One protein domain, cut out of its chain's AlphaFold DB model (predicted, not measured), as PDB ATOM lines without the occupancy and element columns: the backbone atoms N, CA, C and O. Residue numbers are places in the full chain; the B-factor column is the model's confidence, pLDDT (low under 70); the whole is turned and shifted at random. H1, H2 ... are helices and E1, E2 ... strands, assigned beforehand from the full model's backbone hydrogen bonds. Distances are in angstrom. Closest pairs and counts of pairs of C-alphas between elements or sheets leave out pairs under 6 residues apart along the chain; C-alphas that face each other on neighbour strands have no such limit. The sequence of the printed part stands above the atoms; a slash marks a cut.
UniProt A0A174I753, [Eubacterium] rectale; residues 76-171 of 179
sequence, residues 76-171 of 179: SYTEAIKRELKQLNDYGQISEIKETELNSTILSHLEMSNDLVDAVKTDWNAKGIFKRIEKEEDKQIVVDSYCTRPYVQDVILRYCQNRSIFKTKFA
ATOM      1  N   SER A  76      23.855 -41.922  52.658       69.50
ATOM      2  CA  SER A  76      22.521 -41.546  53.157       69.50
ATOM      3  C   SER A  76      21.961 -40.288  52.487       69.50
ATOM      4  O   SER A  76      20.786 -40.261  52.127       69.50
ATOM      5  N   TYR A  77      22.782 -39.247  52.303       73.56
ATOM      6  CA  TYR A  77      22.329 -38.009  51.663       73.56
ATOM      7  C   TYR A  77      22.112 -38.220  50.163       73.56
ATOM      8  O   TYR A  77      21.080 -37.830  49.621       73.56
ATOM      9  N   THR A  78      23.038 -38.908  49.490       79.56
ATOM     10  CA  THR A  78      22.891 -39.267  48.075       79.56
ATOM     11  C   THR A  78      21.640 -40.107  47.829       79.56
ATOM     12  O   THR A  78      20.905 -39.830  46.882       79.56
ATOM     13  N   GLU A  79      21.352 -41.094  48.679       83.00
ATOM     14  CA  GLU A  79      20.132 -41.899  48.583       83.00
ATOM     15  C   GLU A  79      18.874 -41.071  48.859       83.00
ATOM     16  O   GLU A  79      17.881 -41.219  48.144       83.00
ATOM     17  N   ALA A  80      18.907 -40.138  49.815       84.75
ATOM     18  CA  ALA A  80      17.795 -39.218  50.036       84.75
ATOM     19  C   ALA A  80      17.515 -38.353  48.796       84.75
ATOM     20  O   ALA A  80      16.368 -38.278  48.356       84.75
ATOM     21  N   ILE A  81      18.548 -37.776  48.171       88.38
ATOM     22  CA  ILE A  81      18.400 -37.001  46.930       88.38
ATOM     23  C   ILE A  81      17.862 -37.874  45.790       88.38
ATOM     24  O   ILE A  81      16.962 -37.443  45.068       88.38
ATOM     25  N   LYS A  82      18.338 -39.120  45.640       89.81
ATOM     26  CA  LYS A  82      17.784 -40.070  44.657       89.81
ATOM     27  C   LYS A  82      16.292 -40.300  44.888       89.81
ATOM     28  O   LYS A  82      15.507 -40.207  43.946       89.81
ATOM     29  N   ARG A  83      15.895 -40.582  46.133       89.88
ATOM     30  CA  ARG A  83      14.497 -40.826  46.528       89.88
ATOM     31  C   ARG A  83      13.608 -39.606  46.289       89.88
ATOM     32  O   ARG A  83      12.456 -39.758  45.897       89.88
ATOM     33  N   GLU A  84      14.132 -38.404  46.487       92.69
ATOM     34  CA  GLU A  84      13.412 -37.148  46.260       92.69
ATOM     35  C   GLU A  84      13.255 -36.805  44.781       92.69
ATOM     36  O   GLU A  84      12.148 -36.525  44.326       92.69
ATOM     37  N   LEU A  85      14.329 -36.888  43.995       92.50
ATOM     38  CA  LEU A  85      14.274 -36.642  42.550       92.50
ATOM     39  C   LEU A  85      13.447 -37.703  41.813       92.50
ATOM     40  O   LEU A  85      12.862 -37.419  40.765       92.50
ATOM     41  N   LYS A  86      13.331 -38.904  42.392       92.94
ATOM     42  CA  LYS A  86      12.399 -39.952  41.967       92.94
ATOM     43  C   LYS A  86      10.931 -39.620  42.264       92.94
ATOM     44  O   LYS A  86      10.049 -40.316  41.778       92.94
ATOM     45  N   GLN A  87      10.605 -38.569  43.002       93.00
ATOM     46  CA  GLN A  87       9.209 -38.138  43.152       93.00
ATOM     47  C   GLN A  87       8.785 -37.134  42.073       93.00
ATOM     48  O   GLN A  87       7.595 -36.865  41.933       93.00
ATOM     49  N   LEU A  88       9.729 -36.627  41.272       92.12
ATOM     50  CA  LEU A  88       9.424 -35.805  40.103       92.12
ATOM     51  C   LEU A  88       8.818 -36.681  38.999       92.12
ATOM     52  O   LEU A  88       9.362 -37.746  38.673       92.12
ATOM     53  N   ASN A  89       7.692 -36.238  38.441       88.12
ATOM     54  CA  ASN A  89       6.887 -37.033  37.506       88.12
ATOM     55  C   ASN A  89       6.639 -36.337  36.167       88.12
ATOM     56  O   ASN A  89       6.254 -37.008  35.210       88.12
ATOM     57  N   ASP A  90       6.868 -35.029  36.073       86.44
ATOM     58  CA  ASP A  90       6.664 -34.280  34.839       86.44
ATOM     59  C   ASP A  90       7.871 -33.416  34.463       86.44
ATOM     60  O   ASP A  90       8.704 -33.030  35.288       86.44
ATOM     61  N   TYR A  91       7.970 -33.128  33.165       87.12
ATOM     62  CA  TYR A  91       9.060 -32.332  32.609       87.12
ATOM     63  C   TYR A  91       9.007 -30.880  33.094       87.12
ATOM     64  O   TYR A  91      10.052 -30.245  33.212       87.12
ATOM     65  N   GLY A  92       7.814 -30.357  33.401       86.88
ATOM     66  CA  GLY A  92       7.625 -29.007  33.922       86.88
ATOM     67  C   GLY A  92       8.416 -28.802  35.209       86.88
ATOM     68  O   GLY A  92       9.256 -27.906  35.256       86.88
ATOM     69  N   GLN A  93       8.257 -29.700  36.185       91.94
ATOM     70  CA  GLN A  93       9.016 -29.682  37.442       91.94
ATOM     71  C   GLN A  93      10.533 -29.693  37.212       91.94
ATOM     72  O   GLN A  93      11.260 -28.883  37.784       91.94
ATOM     73  N   ILE A  94      11.019 -30.599  36.355       90.75
ATOM     74  CA  ILE A  94      12.455 -30.737  36.074       90.75
ATOM     75  C   ILE A  94      13.002 -29.481  35.384       90.75
ATOM     76  O   ILE A  94      14.059 -28.974  35.765       90.75
ATOM     77  N   SER A  95      12.279 -28.969  34.388       89.88
ATOM     78  CA  SER A  95      12.667 -27.762  33.658       89.88
ATOM     79  C   SER A  95      12.678 -26.532  34.564       89.88
ATOM     80  O   SER A  95      13.602 -25.733  34.501       89.88
ATOM     81  N   GLU A  96      11.724 -26.420  35.484       92.50
ATOM     82  CA  GLU A  96      11.678 -25.314  36.431       92.50
ATOM     83  C   GLU A  96      12.876 -25.335  37.389       92.50
ATOM     84  O   GLU A  96      13.509 -24.303  37.623       92.50
ATOM     85  N   ILE A  97      13.251 -26.516  37.890       92.69
ATOM     86  CA  ILE A  97      14.471 -26.669  38.690       92.69
ATOM     87  C   ILE A  97      15.693 -26.250  37.871       92.69
ATOM     88  O   ILE A  97      16.549 -25.537  38.384       92.69
ATOM     89  N   LYS A  98      15.772 -26.668  36.602       90.62
ATOM     90  CA  LYS A  98      16.891 -26.373  35.694       90.62
ATOM     91  C   LYS A  98      17.068 -24.877  35.408       90.62
ATOM     92  O   LYS A  98      18.208 -24.429  35.264       90.62
ATOM     93  N   GLU A  99      15.971 -24.138  35.291       91.06
ATOM     94  CA  GLU A  99      15.970 -22.694  35.015       91.06
ATOM     95  C   GLU A  99      16.133 -21.842  36.281       91.06
ATOM     96  O   GLU A  99      16.382 -20.642  36.197       91.06
ATOM     97  N   THR A 100      16.034 -22.447  37.467       92.56
ATOM     98  CA  THR A 100      16.250 -21.735  38.729       92.56
ATOM     99  C   THR A 100      17.715 -21.324  38.872       92.56
ATOM    100  O   THR A 100      18.634 -22.091  38.564       92.56
ATOM    101  N   GLU A 101      17.941 -20.102  39.352       87.88
ATOM    102  CA  GLU A 101      19.287 -19.590  39.587       87.88
ATOM    103  C   GLU A 101      20.009 -20.400  40.670       87.88
ATOM    104  O   GLU A 101      19.434 -20.804  41.689       87.88
ATOM    105  N   LEU A 102      21.302 -20.632  40.442       80.94
ATOM    106  CA  LEU A 102      22.176 -21.149  41.484       80.94
ATOM    107  C   LEU A 102      22.295 -20.092  42.578       80.94
ATOM    108  O   LEU A 102      22.508 -18.913  42.295       80.94
ATOM    109  N   ASN A 103      22.214 -20.524  43.828       78.44
ATOM    110  CA  ASN A 103      22.556 -19.666  44.949       78.44
ATOM    111  C   ASN A 103      24.030 -19.881  45.341       78.44
ATOM    112  O   ASN A 103      24.717 -20.774  44.839       78.44
ATOM    113  N   SER A 104      24.545 -19.043  46.240       71.12
ATOM    114  CA  SER A 104      25.943 -19.105  46.689       71.12
ATOM    115  C   SER A 104      26.253 -20.289  47.618       71.12
ATOM    116  O   SER A 104      27.371 -20.388  48.127       71.12
ATOM    117  N   THR A 105      25.301 -21.203  47.842       68.00
ATOM    118  CA  THR A 105      25.488 -22.359  48.725       68.00
ATOM    119  C   THR A 105      26.452 -23.356  48.092       68.00
ATOM    120  O   THR A 105      26.163 -23.974  47.064       68.00
ATOM    121  N   ILE A 106      27.595 -23.561  48.743       58.44
ATOM    122  CA  ILE A 106      28.543 -24.619  48.392       58.44
ATOM    123  C   ILE A 106      28.078 -25.908  49.064       58.44
ATOM    124  O   ILE A 106      28.059 -26.014  50.288       58.44
ATOM    125  N   LEU A 107      27.723 -26.903  48.256       66.25
ATOM    126  CA  LEU A 107      27.350 -28.232  48.731       66.25
ATOM    127  C   LEU A 107      28.599 -29.108  48.825       66.25
ATOM    128  O   LEU A 107      28.809 -29.996  48.005       66.25
ATOM    129  N   SER A 108      29.437 -28.856  49.831       55.12
ATOM    130  CA  SER A 108      30.671 -29.621  50.078       55.12
ATOM    131  C   SER A 108      30.435 -31.121  50.316       55.12
ATOM    132  O   SER A 108      31.380 -31.898  50.238       55.12
ATOM    133  N   HIS A 109      29.186 -31.526  50.572       56.06
ATOM    134  CA  HIS A 109      28.763 -32.915  50.795       56.06
ATOM    135  C   HIS A 109      28.101 -33.560  49.576       56.06
ATOM    136  O   HIS A 109      27.787 -34.746  49.614       56.06
ATOM    137  N   LEU A 110      27.854 -32.800  48.505       65.00
ATOM    138  CA  LEU A 110      27.315 -33.353  47.272       65.00
ATOM    139  C   LEU A 110      28.479 -33.830  46.402       65.00
ATOM    140  O   LEU A 110      28.990 -33.074  45.575       65.00
ATOM    141  N   GLU A 111      28.880 -35.094  46.534       65.75
ATOM    142  CA  GLU A 111      29.605 -35.713  45.426       65.75
ATOM    143  C   GLU A 111      28.624 -35.900  44.273       65.75
ATOM    144  O   GLU A 111      27.651 -36.654  44.354       65.75
ATOM    145  N   MET A 112      28.900 -35.204  43.171       73.88
ATOM    146  CA  MET A 112      28.232 -35.404  41.889       73.88
ATOM    147  C   MET A 112      28.703 -36.728  41.266       73.88
ATOM    148  O   MET A 112      29.305 -36.749  40.190       73.88
ATOM    149  N   SER A 113      28.505 -37.835  41.984       78.88
ATOM    150  CA  SER A 113      28.996 -39.142  41.573       78.88
ATOM    151  C   SER A 113      28.295 -39.590  40.294       78.88
ATOM    152  O   SER A 113      27.122 -39.288  40.047       78.88
ATOM    153  N   ASN A 114      29.024 -40.329  39.459       80.31
ATOM    154  CA  ASN A 114      28.457 -40.880  38.234       80.31
ATOM    155  C   ASN A 114      27.239 -41.764  38.531       80.31
ATOM    156  O   ASN A 114      26.246 -41.665  37.815       80.31
ATOM    157  N   ASP A 115      27.280 -42.515  39.632       84.88
ATOM    158  CA  ASP A 115      26.200 -43.397  40.072       84.88
ATOM    159  C   ASP A 115      24.924 -42.635  40.448       84.88
ATOM    160  O   ASP A 115      23.820 -43.082  40.134       84.88
ATOM    161  N   LEU A 116      25.043 -41.472  41.102       86.44
ATOM    162  CA  LEU A 116      23.893 -40.619  41.409       86.44
ATOM    163  C   LEU A 116      23.218 -40.136  40.123       86.44
ATOM    164  O   LEU A 116      22.007 -40.284  39.957       86.44
ATOM    165  N   VAL A 117      24.015 -39.584  39.210       88.69
ATOM    166  CA  VAL A 117      23.526 -39.041  37.937       88.69
ATOM    167  C   VAL A 117      22.870 -40.138  37.103       88.69
ATOM    168  O   VAL A 117      21.794 -39.925  36.543       88.69
ATOM    169  N   ASP A 118      23.483 -41.319  37.044       89.56
ATOM    170  CA  ASP A 118      22.964 -42.448  36.276       89.56
ATOM    171  C   ASP A 118      21.680 -43.017  36.867       89.56
ATOM    172  O   ASP A 118      20.747 -43.303  36.113       89.56
ATOM    173  N   ALA A 119      21.579 -43.109  38.194       90.88
ATOM    174  CA  ALA A 119      20.359 -43.544  38.864       90.88
ATOM    175  C   ALA A 119      19.179 -42.606  38.560       90.88
ATOM    176  O   ALA A 119      18.121 -43.066  38.128       90.88
ATOM    177  N   VAL A 120      19.375 -41.292  38.720       92.00
ATOM    178  CA  VAL A 120      18.336 -40.281  38.452       92.00
ATOM    179  C   VAL A 120      17.938 -40.286  36.978       92.00
ATOM    180  O   VAL A 120      16.753 -40.338  36.648       92.00
ATOM    181  N   LYS A 121      18.924 -40.305  36.074       91.12
ATOM    182  CA  LYS A 121      18.683 -40.372  34.629       91.12
ATOM    183  C   LYS A 121      17.879 -41.616  34.244       91.12
ATOM    184  O   LYS A 121      16.962 -41.532  33.428       91.12
ATOM    185  N   THR A 122      18.230 -42.769  34.807       91.06
ATOM    186  CA  THR A 122      17.560 -44.043  34.521       91.06
ATOM    187  C   THR A 122      16.105 -44.008  34.974       91.06
ATOM    188  O   THR A 122      15.228 -44.404  34.209       91.06
ATOM    189  N   ASP A 123      15.834 -43.468  36.166       91.94
ATOM    190  CA  ASP A 123      14.473 -43.318  36.691       91.94
ATOM    191  C   ASP A 123      13.609 -42.403  35.809       91.94
ATOM    192  O   ASP A 123      12.511 -42.781  35.395       91.94
ATOM    193  N   TRP A 124      14.122 -41.229  35.431       91.81
ATOM    194  CA  TRP A 124      13.386 -40.295  34.574       91.81
ATOM    195  C   TRP A 124      13.128 -40.845  33.167       91.81
ATOM    196  O   TRP A 124      12.051 -40.624  32.605       91.81
ATOM    197  N   ASN A 125      14.080 -41.598  32.608       88.06
ATOM    198  CA  ASN A 125      13.899 -42.287  31.331       88.06
ATOM    199  C   ASN A 125      12.851 -43.403  31.429       88.06
ATOM    200  O   ASN A 125      12.013 -43.527  30.535       88.06
ATOM    201  N   ALA A 126      12.864 -44.184  32.515       87.94
ATOM    202  CA  ALA A 126      11.885 -45.243  32.757       87.94
ATOM    203  C   ALA A 126      10.458 -44.684  32.873       87.94
ATOM    204  O   ALA A 126       9.519 -45.269  32.335       87.94
ATOM    205  N   LYS A 127      10.307 -43.511  33.494       88.38
ATOM    206  CA  LYS A 127       9.037 -42.772  33.562       88.38
ATOM    207  C   LYS A 127       8.621 -42.110  32.249       88.38
ATOM    208  O   LYS A 127       7.495 -41.638  32.137       88.38
ATOM    209  N   GLY A 128       9.514 -42.039  31.264       85.69
ATOM    210  CA  GLY A 128       9.238 -41.382  29.992       85.69
ATOM    211  C   GLY A 128       9.047 -39.868  30.104       85.69
ATOM    212  O   GLY A 128       8.429 -39.287  29.220       85.69
ATOM    213  N   ILE A 129       9.586 -39.220  31.148       86.56
ATOM    214  CA  ILE A 129       9.398 -37.774  31.389       86.56
ATOM    215  C   ILE A 129       9.913 -36.937  30.210       86.56
ATOM    216  O   ILE A 129       9.346 -35.907  29.860       86.56
ATOM    217  N   PHE A 130      10.983 -37.407  29.570       81.44
ATOM    218  CA  PHE A 130      11.618 -36.750  28.431       81.44
ATOM    219  C   PHE A 130      11.103 -37.259  27.078       81.44
ATOM    220  O   PHE A 130      11.715 -36.985  26.056       81.44
ATOM    221  N   LYS A 131       9.996 -37.999  27.011       76.75
ATOM    222  CA  LYS A 131       9.443 -38.442  25.723       76.75
ATOM    223  C   LYS A 131       8.485 -37.381  25.184       76.75
ATOM    224  O   LYS A 131       7.506 -37.042  25.843       76.75
ATOM    225  N   ARG A 132       8.752 -36.851  23.988       65.31
ATOM    226  CA  ARG A 132       7.808 -35.983  23.264       65.31
ATOM    227  C   ARG A 132       7.009 -36.821  22.276       65.31
ATOM    228  O   ARG A 132       7.550 -37.720  21.642       65.31
ATOM    229  N   ILE A 133       5.716 -36.531  22.157       60.81
ATOM    230  CA  ILE A 133       4.871 -37.110  21.111       60.81
ATOM    231  C   ILE A 133       4.844 -36.106  19.965       60.81
ATOM    232  O   ILE A 133       4.226 -35.047  20.085       60.81
ATOM    233  N   GLU A 134       5.516 -36.431  18.870       61.41
ATOM    234  CA  GLU A 134       5.403 -35.692  17.618       61.41
ATOM    235  C   GLU A 134       4.289 -36.326  16.779       61.41
ATOM    236  O   GLU A 134       4.131 -37.549  16.739       61.41
ATOM    237  N   LYS A 135       3.449 -35.491  16.162       54.12
ATOM    238  CA  LYS A 135       2.418 -35.948  15.225       54.12
ATOM    239  C   LYS A 135       2.886 -35.627  13.815       54.12
ATOM    240  O   LYS A 135       2.864 -34.463  13.426       54.12
ATOM    241  N   GLU A 136       3.246 -36.656  13.064       52.97
ATOM    242  CA  GLU A 136       3.427 -36.580  11.614       52.97
ATOM    243  C   GLU A 136       2.342 -37.426  10.952       52.97
ATOM    244  O   GLU A 136       2.173 -38.589  11.308       52.97
ATOM    245  N   GLU A 137       1.602 -36.831  10.011       52.78
ATOM    246  CA  GLU A 137       0.735 -37.539   9.051       52.78
ATOM    247  C   GLU A 137      -0.081 -38.705   9.663       52.78
ATOM    248  O   GLU A 137       0.066 -39.868   9.288       52.78
ATOM    249  N   ASP A 138      -0.916 -38.397  10.665       56.97
ATOM    250  CA  ASP A 138      -1.778 -39.345  11.402       56.97
ATOM    251  C   ASP A 138      -1.071 -40.444  12.226       56.97
ATOM    252  O   ASP A 138      -1.728 -41.319  12.799       56.97
ATOM    253  N   LYS A 139       0.252 -40.374  12.399       55.88
ATOM    254  CA  LYS A 139       1.023 -41.243  13.301       55.88
ATOM    255  C   LYS A 139       1.590 -40.444  14.470       55.88
ATOM    256  O   LYS A 139       2.187 -39.383  14.313       55.88
ATOM    257  N   GLN A 140       1.398 -40.971  15.678       57.62
ATOM    258  CA  GLN A 140       2.099 -40.488  16.865       57.62
ATOM    259  C   GLN A 140       3.475 -41.151  16.909       57.62
ATOM    260  O   GLN A 140       3.567 -42.367  17.078       57.62
ATOM    261  N   ILE A 141       4.531 -40.359  16.747       59.59
ATOM    262  CA  ILE A 141       5.915 -40.806  16.871       59.59
ATOM    263  C   ILE A 141       6.421 -40.338  18.232       59.59
ATOM    264  O   ILE A 141       6.338 -39.161  18.581       59.59
ATOM    265  N   VAL A 142       6.915 -41.277  19.035       59.03
ATOM    266  CA  VAL A 142       7.576 -40.953  20.299       59.03
ATOM    267  C   VAL A 142       9.013 -40.573  19.974       59.03
ATOM    268  O   VAL A 142       9.791 -41.424  19.549       59.03
ATOM    269  N   VAL A 143       9.352 -39.301  20.156       59.50
ATOM    270  CA  VAL A 143      10.693 -38.759  19.934       59.50
ATOM    271  C   VAL A 143      11.350 -38.526  21.288       59.50
ATOM    272  O   VAL A 143      10.782 -37.889  22.181       59.50
ATOM    273  N   ASP A 144      12.550 -39.075  21.461       59.88
ATOM    274  CA  ASP A 144      13.322 -38.910  22.687       59.88
ATOM    275  C   ASP A 144      13.797 -37.452  22.811       59.88
ATOM    276  O   ASP A 144      14.554 -36.947  21.983       59.88
ATOM    277  N   SER A 145      13.377 -36.756  23.869       63.12
ATOM    278  CA  SER A 145      14.040 -35.528  24.307       63.12
ATOM    279  C   SER A 145      15.316 -35.890  25.067       63.12
ATOM    280  O   SER A 145      15.384 -36.878  25.801       63.12
ATOM    281  N   TYR A 146      16.359 -35.085  24.886       65.06
ATOM    282  CA  TYR A 146      17.704 -35.397  25.355       65.06
ATOM    283  C   TYR A 146      17.847 -35.262  26.884       65.06
ATOM    284  O   TYR A 146      18.264 -34.223  27.394       65.06
ATOM    285  N   CYS A 147      17.596 -36.344  27.628       78.62
ATOM    286  CA  CYS A 147      18.015 -36.477  29.028       78.62
ATOM    287  C   CYS A 147      19.538 -36.738  29.102       78.62
ATOM    288  O   CYS A 147      20.012 -37.869  29.261       78.62
ATOM    289  N   THR A 148      20.344 -35.695  28.881       86.25
ATOM    290  CA  THR A 148      21.814 -35.803  28.891       86.25
ATOM    291  C   THR A 148      22.369 -35.824  30.317       86.25
ATOM    292  O   THR A 148      21.765 -35.277  31.236       86.25
ATOM    293  N   ARG A 149      23.553 -36.423  30.525       86.12
ATOM    294  CA  ARG A 149      24.200 -36.416  31.853       86.12
ATOM    295  C   ARG A 149      24.456 -34.994  32.380       86.12
ATOM    296  O   ARG A 149      24.101 -34.762  33.530       86.12
ATOM    297  N   PRO A 150      24.989 -34.041  31.582       88.88
ATOM    298  CA  PRO A 150      25.197 -32.672  32.055       88.88
ATOM    299  C   PRO A 150      23.895 -31.987  32.467       88.88
ATOM    300  O   PRO A 150      23.864 -31.275  33.464       88.88
ATOM    301  N   TYR A 151      22.801 -32.244  31.742       89.31
ATOM    302  CA  TYR A 151      21.493 -31.710  32.104       89.31
ATOM    303  C   TYR A 151      21.031 -32.234  33.469       89.31
ATOM    304  O   TYR A 151      20.639 -31.455  34.332       89.31
ATOM    305  N   VAL A 152      21.130 -33.549  33.688       90.56
ATOM    306  CA  VAL A 152      20.757 -34.181  34.963       90.56
ATOM    307  C   VAL A 152      21.628 -33.665  36.112       90.56
ATOM    308  O   VAL A 152      21.100 -33.343  37.171       90.56
ATOM    309  N   GLN A 153      22.940 -33.515  35.898       90.06
ATOM    310  CA  GLN A 153      23.858 -32.926  36.882       90.06
ATOM    311  C   GLN A 153      23.437 -31.511  37.283       90.06
ATOM    312  O   GLN A 153      23.404 -31.183  38.466       90.06
ATOM    313  N   ASP A 154      23.079 -30.686  36.301       89.50
ATOM    314  CA  ASP A 154      22.699 -29.298  36.536       89.50
ATOM    315  C   ASP A 154      21.381 -29.179  37.318       89.50
ATOM    316  O   ASP A 154      21.255 -28.331  38.209       89.50
ATOM    317  N   VAL A 155      20.430 -30.078  37.040       92.25
ATOM    318  CA  VAL A 155      19.183 -30.203  37.808       92.25
ATOM    319  C   VAL A 155      19.467 -30.660  39.233       92.25
ATOM    320  O   VAL A 155      18.960 -30.041  40.163       92.25
ATOM    321  N   ILE A 156      20.280 -31.705  39.431       91.75
ATOM    322  CA  ILE A 156      20.639 -32.196  40.773       91.75
ATOM    323  C   ILE A 156      21.264 -31.065  41.591       91.75
ATOM    324  O   ILE A 156      20.870 -30.847  42.736       91.75
ATOM    325  N   LEU A 157      22.201 -30.319  41.001       89.06
ATOM    326  CA  LEU A 157      22.873 -29.208  41.668       89.06
ATOM    327  C   LEU A 157      21.876 -28.127  42.113       89.06
ATOM    328  O   LEU A 157      21.861 -27.747  43.285       89.06
ATOM    329  N   ARG A 158      21.009 -27.668  41.201       91.19
ATOM    330  CA  ARG A 158      19.991 -26.638  41.488       91.19
ATOM    331  C   ARG A 158      18.947 -27.109  42.478       91.19
ATOM    332  O   ARG A 158      18.547 -26.337  43.352       91.19
ATOM    333  N   TYR A 159      18.538 -28.371  42.362       91.69
ATOM    334  CA  TYR A 159      17.633 -28.999  43.305       91.69
ATOM    335  C   TYR A 159      18.233 -28.976  44.702       91.69
ATOM    336  O   TYR A 159      17.599 -28.471  45.618       91.69
ATOM    337  N   CYS A 160      19.467 -29.456  44.863       86.75
ATOM    338  CA  CYS A 160      20.106 -29.531  46.171       86.75
ATOM    339  C   CYS A 160      20.308 -28.142  46.793       86.75
ATOM    340  O   CYS A 160      20.067 -27.964  47.982       86.75
ATOM    341  N   GLN A 161      20.686 -27.135  46.002       84.69
ATOM    342  CA  GLN A 161      20.852 -25.769  46.508       84.69
ATOM    343  C   GLN A 161      19.538 -25.133  46.978       84.69
ATOM    344  O   GLN A 161      19.549 -24.297  47.879       84.69
ATOM    345  N   ASN A 162      18.405 -25.532  46.396       85.75
ATOM    346  CA  ASN A 162      17.080 -24.994  46.706       85.75
ATOM    347  C   ASN A 162      16.133 -26.082  47.251       85.75
ATOM    348  O   ASN A 162      14.910 -25.994  47.109       85.75
ATOM    349  N   ARG A 163      16.697 -27.112  47.901       86.56
ATOM    350  CA  ARG A 163      16.014 -28.371  48.254       86.56
ATOM    351  C   ARG A 163      14.727 -28.133  49.035       86.56
ATOM    352  O   ARG A 163      13.674 -28.651  48.674       86.56
ATOM    353  N   SER A 164      14.774 -27.286  50.067       81.31
ATOM    354  CA  SER A 164      13.600 -26.970  50.896       81.31
ATOM    355  C   SER A 164      12.470 -26.293  50.111       81.31
ATOM    356  O   SER A 164      11.294 -26.542  50.393       81.31
ATOM    357  N   ILE A 165      12.807 -25.450  49.129       87.44
ATOM    358  CA  ILE A 165      11.825 -24.733  48.305       87.44
ATOM    359  C   ILE A 165      11.107 -25.737  47.411       87.44
ATOM    360  O   ILE A 165       9.880 -25.807  47.435       87.44
ATOM    361  N   PHE A 166      11.859 -26.561  46.680       91.50
ATOM    362  CA  PHE A 166      11.273 -27.543  45.771       91.50
ATOM    363  C   PHE A 166      10.518 -28.648  46.500       91.50
ATOM    364  O   PHE A 166       9.468 -29.068  46.019       91.50
ATOM    365  N   LYS A 167      10.975 -29.068  47.685       88.56
ATOM    366  CA  LYS A 167      10.218 -30.018  48.510       88.56
ATOM    367  C   LYS A 167       8.852 -29.488  48.893       88.56
ATOM    368  O   LYS A 167       7.856 -30.180  48.718       88.56
ATOM    369  N   THR A 168       8.804 -28.242  49.352       86.94
ATOM    370  CA  THR A 168       7.542 -27.586  49.702       86.94
ATOM    371  C   THR A 168       6.667 -27.392  48.464       86.94
ATOM    372  O   THR A 168       5.486 -27.723  48.481       86.94
ATOM    373  N   LYS A 169       7.251 -26.893  47.369       92.88
ATOM    374  CA  LYS A 169       6.530 -26.542  46.141       92.88
ATOM    375  C   LYS A 169       5.943 -27.753  45.419       92.88
ATOM    376  O   LYS A 169       4.810 -27.692  44.958       92.88
ATOM    377  N   PHE A 170       6.708 -28.833  45.316       93.12
ATOM    378  CA  PHE A 170       6.313 -30.046  44.598       93.12
ATOM    379  C   PHE A 170       5.789 -31.146  45.526       93.12
ATOM    380  O   PHE A 170       5.600 -32.271  45.075       93.12
ATOM    381  N   ALA A 171       5.557 -30.827  46.806       91.38
ATOM    382  CA  ALA A 171       5.105 -31.769  47.831       91.38
ATOM    383  C   ALA A 171       5.959 -33.055  47.893       91.38
ATOM    384  O   ALA A 171       5.436 -34.154  48.076       91.38
TER     385      ALA A 171
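Overview. This is residues 76 to 171 of the 179 residues of a protein of [Eubacterium] rectale (UniProt A0A174I753). A two-stranded hairpin, E1 and E2, reaches as an arm from a body of five helices. In the body, H2 and H3 each cross H4, H1 runs beside H3, and H5 lies near H1; the long link, residues 100 to 113, lies at the end away from the hairpin's turn. The printed part has 96 residues with five named helices and two named strands, in the order H1 H2 H3 E1 E2 H4 H5; the sheet, E1 - E2, is antiparallel and the class is mostly helix. The whole is only just compact, close to loose, with a radius of gyration of the C-alphas of 14.5 A, and spans 51 by 26 by 21 A, the arm making much of the length.

Arrangement. E1, residues 131 to 136, and E2, residues 139 to 144, form a hairpin of antiparallel neighbours, with 146 degrees between their directions. N 134 and O 141, 2.9 A, and N 141 and O 134, 2.8 A, are within hydrogen-bond range. H4, residues 149 to 161, is apart from E1. H4 touches H3, residues 114 to 126, about perpendicular at 78 degrees; the closest C-alphas are those of Val 117 and Gln 153, 6.2 A, and H3 touches H4 with residues 117 to 121 alone. H4 also touches H2, residues 91 to 99, about perpendicular at 74 degrees, closest at the C-alphas of Lys 98 and Val 155, 4.9 A. H1, residues 76 to 85, touches H3 at a shallow tilt of 25 degrees, the same way, with the C-alphas of Lys 82 and Val 120 closest at 6.2 A; H3 touches it with residues 116 to 120 alone. The helix packing is mostly crossed, but only just: 1 of these 3 pairs is at a shallow tilt. H5, residues 163 to 169, touches no helix but is near H1. In H1, H2, H3, H4 and H5 every O i to N i+4 pair is within hydrogen-bond range.

Along the chain. E1 is 15.5 A long and E2 15.6 A, from C-alpha 139 at (1.023, -41.243, 13.301). H4 is 18.4 A long, H3 18.0 A, H1 14.3 A, H2 12.1 A and H5 9.9 A. H1 begins at C-alpha 76, (22.521, -41.546, 53.157), and H5 ends at C-alpha 169, (6.530, -26.542, 46.141).

Size, cuts and confidence. The two C-alphas farthest apart, those of Ser 108 and Asp 138, are 51.4 A apart. The printed part has no cut. The link from H2 to H3, 14 residues, is long; the other links are tight. The mean pLDDT of the printed part is 81.0; residue 76, residues 105 to 111 and residues 132 to 146 are under 70.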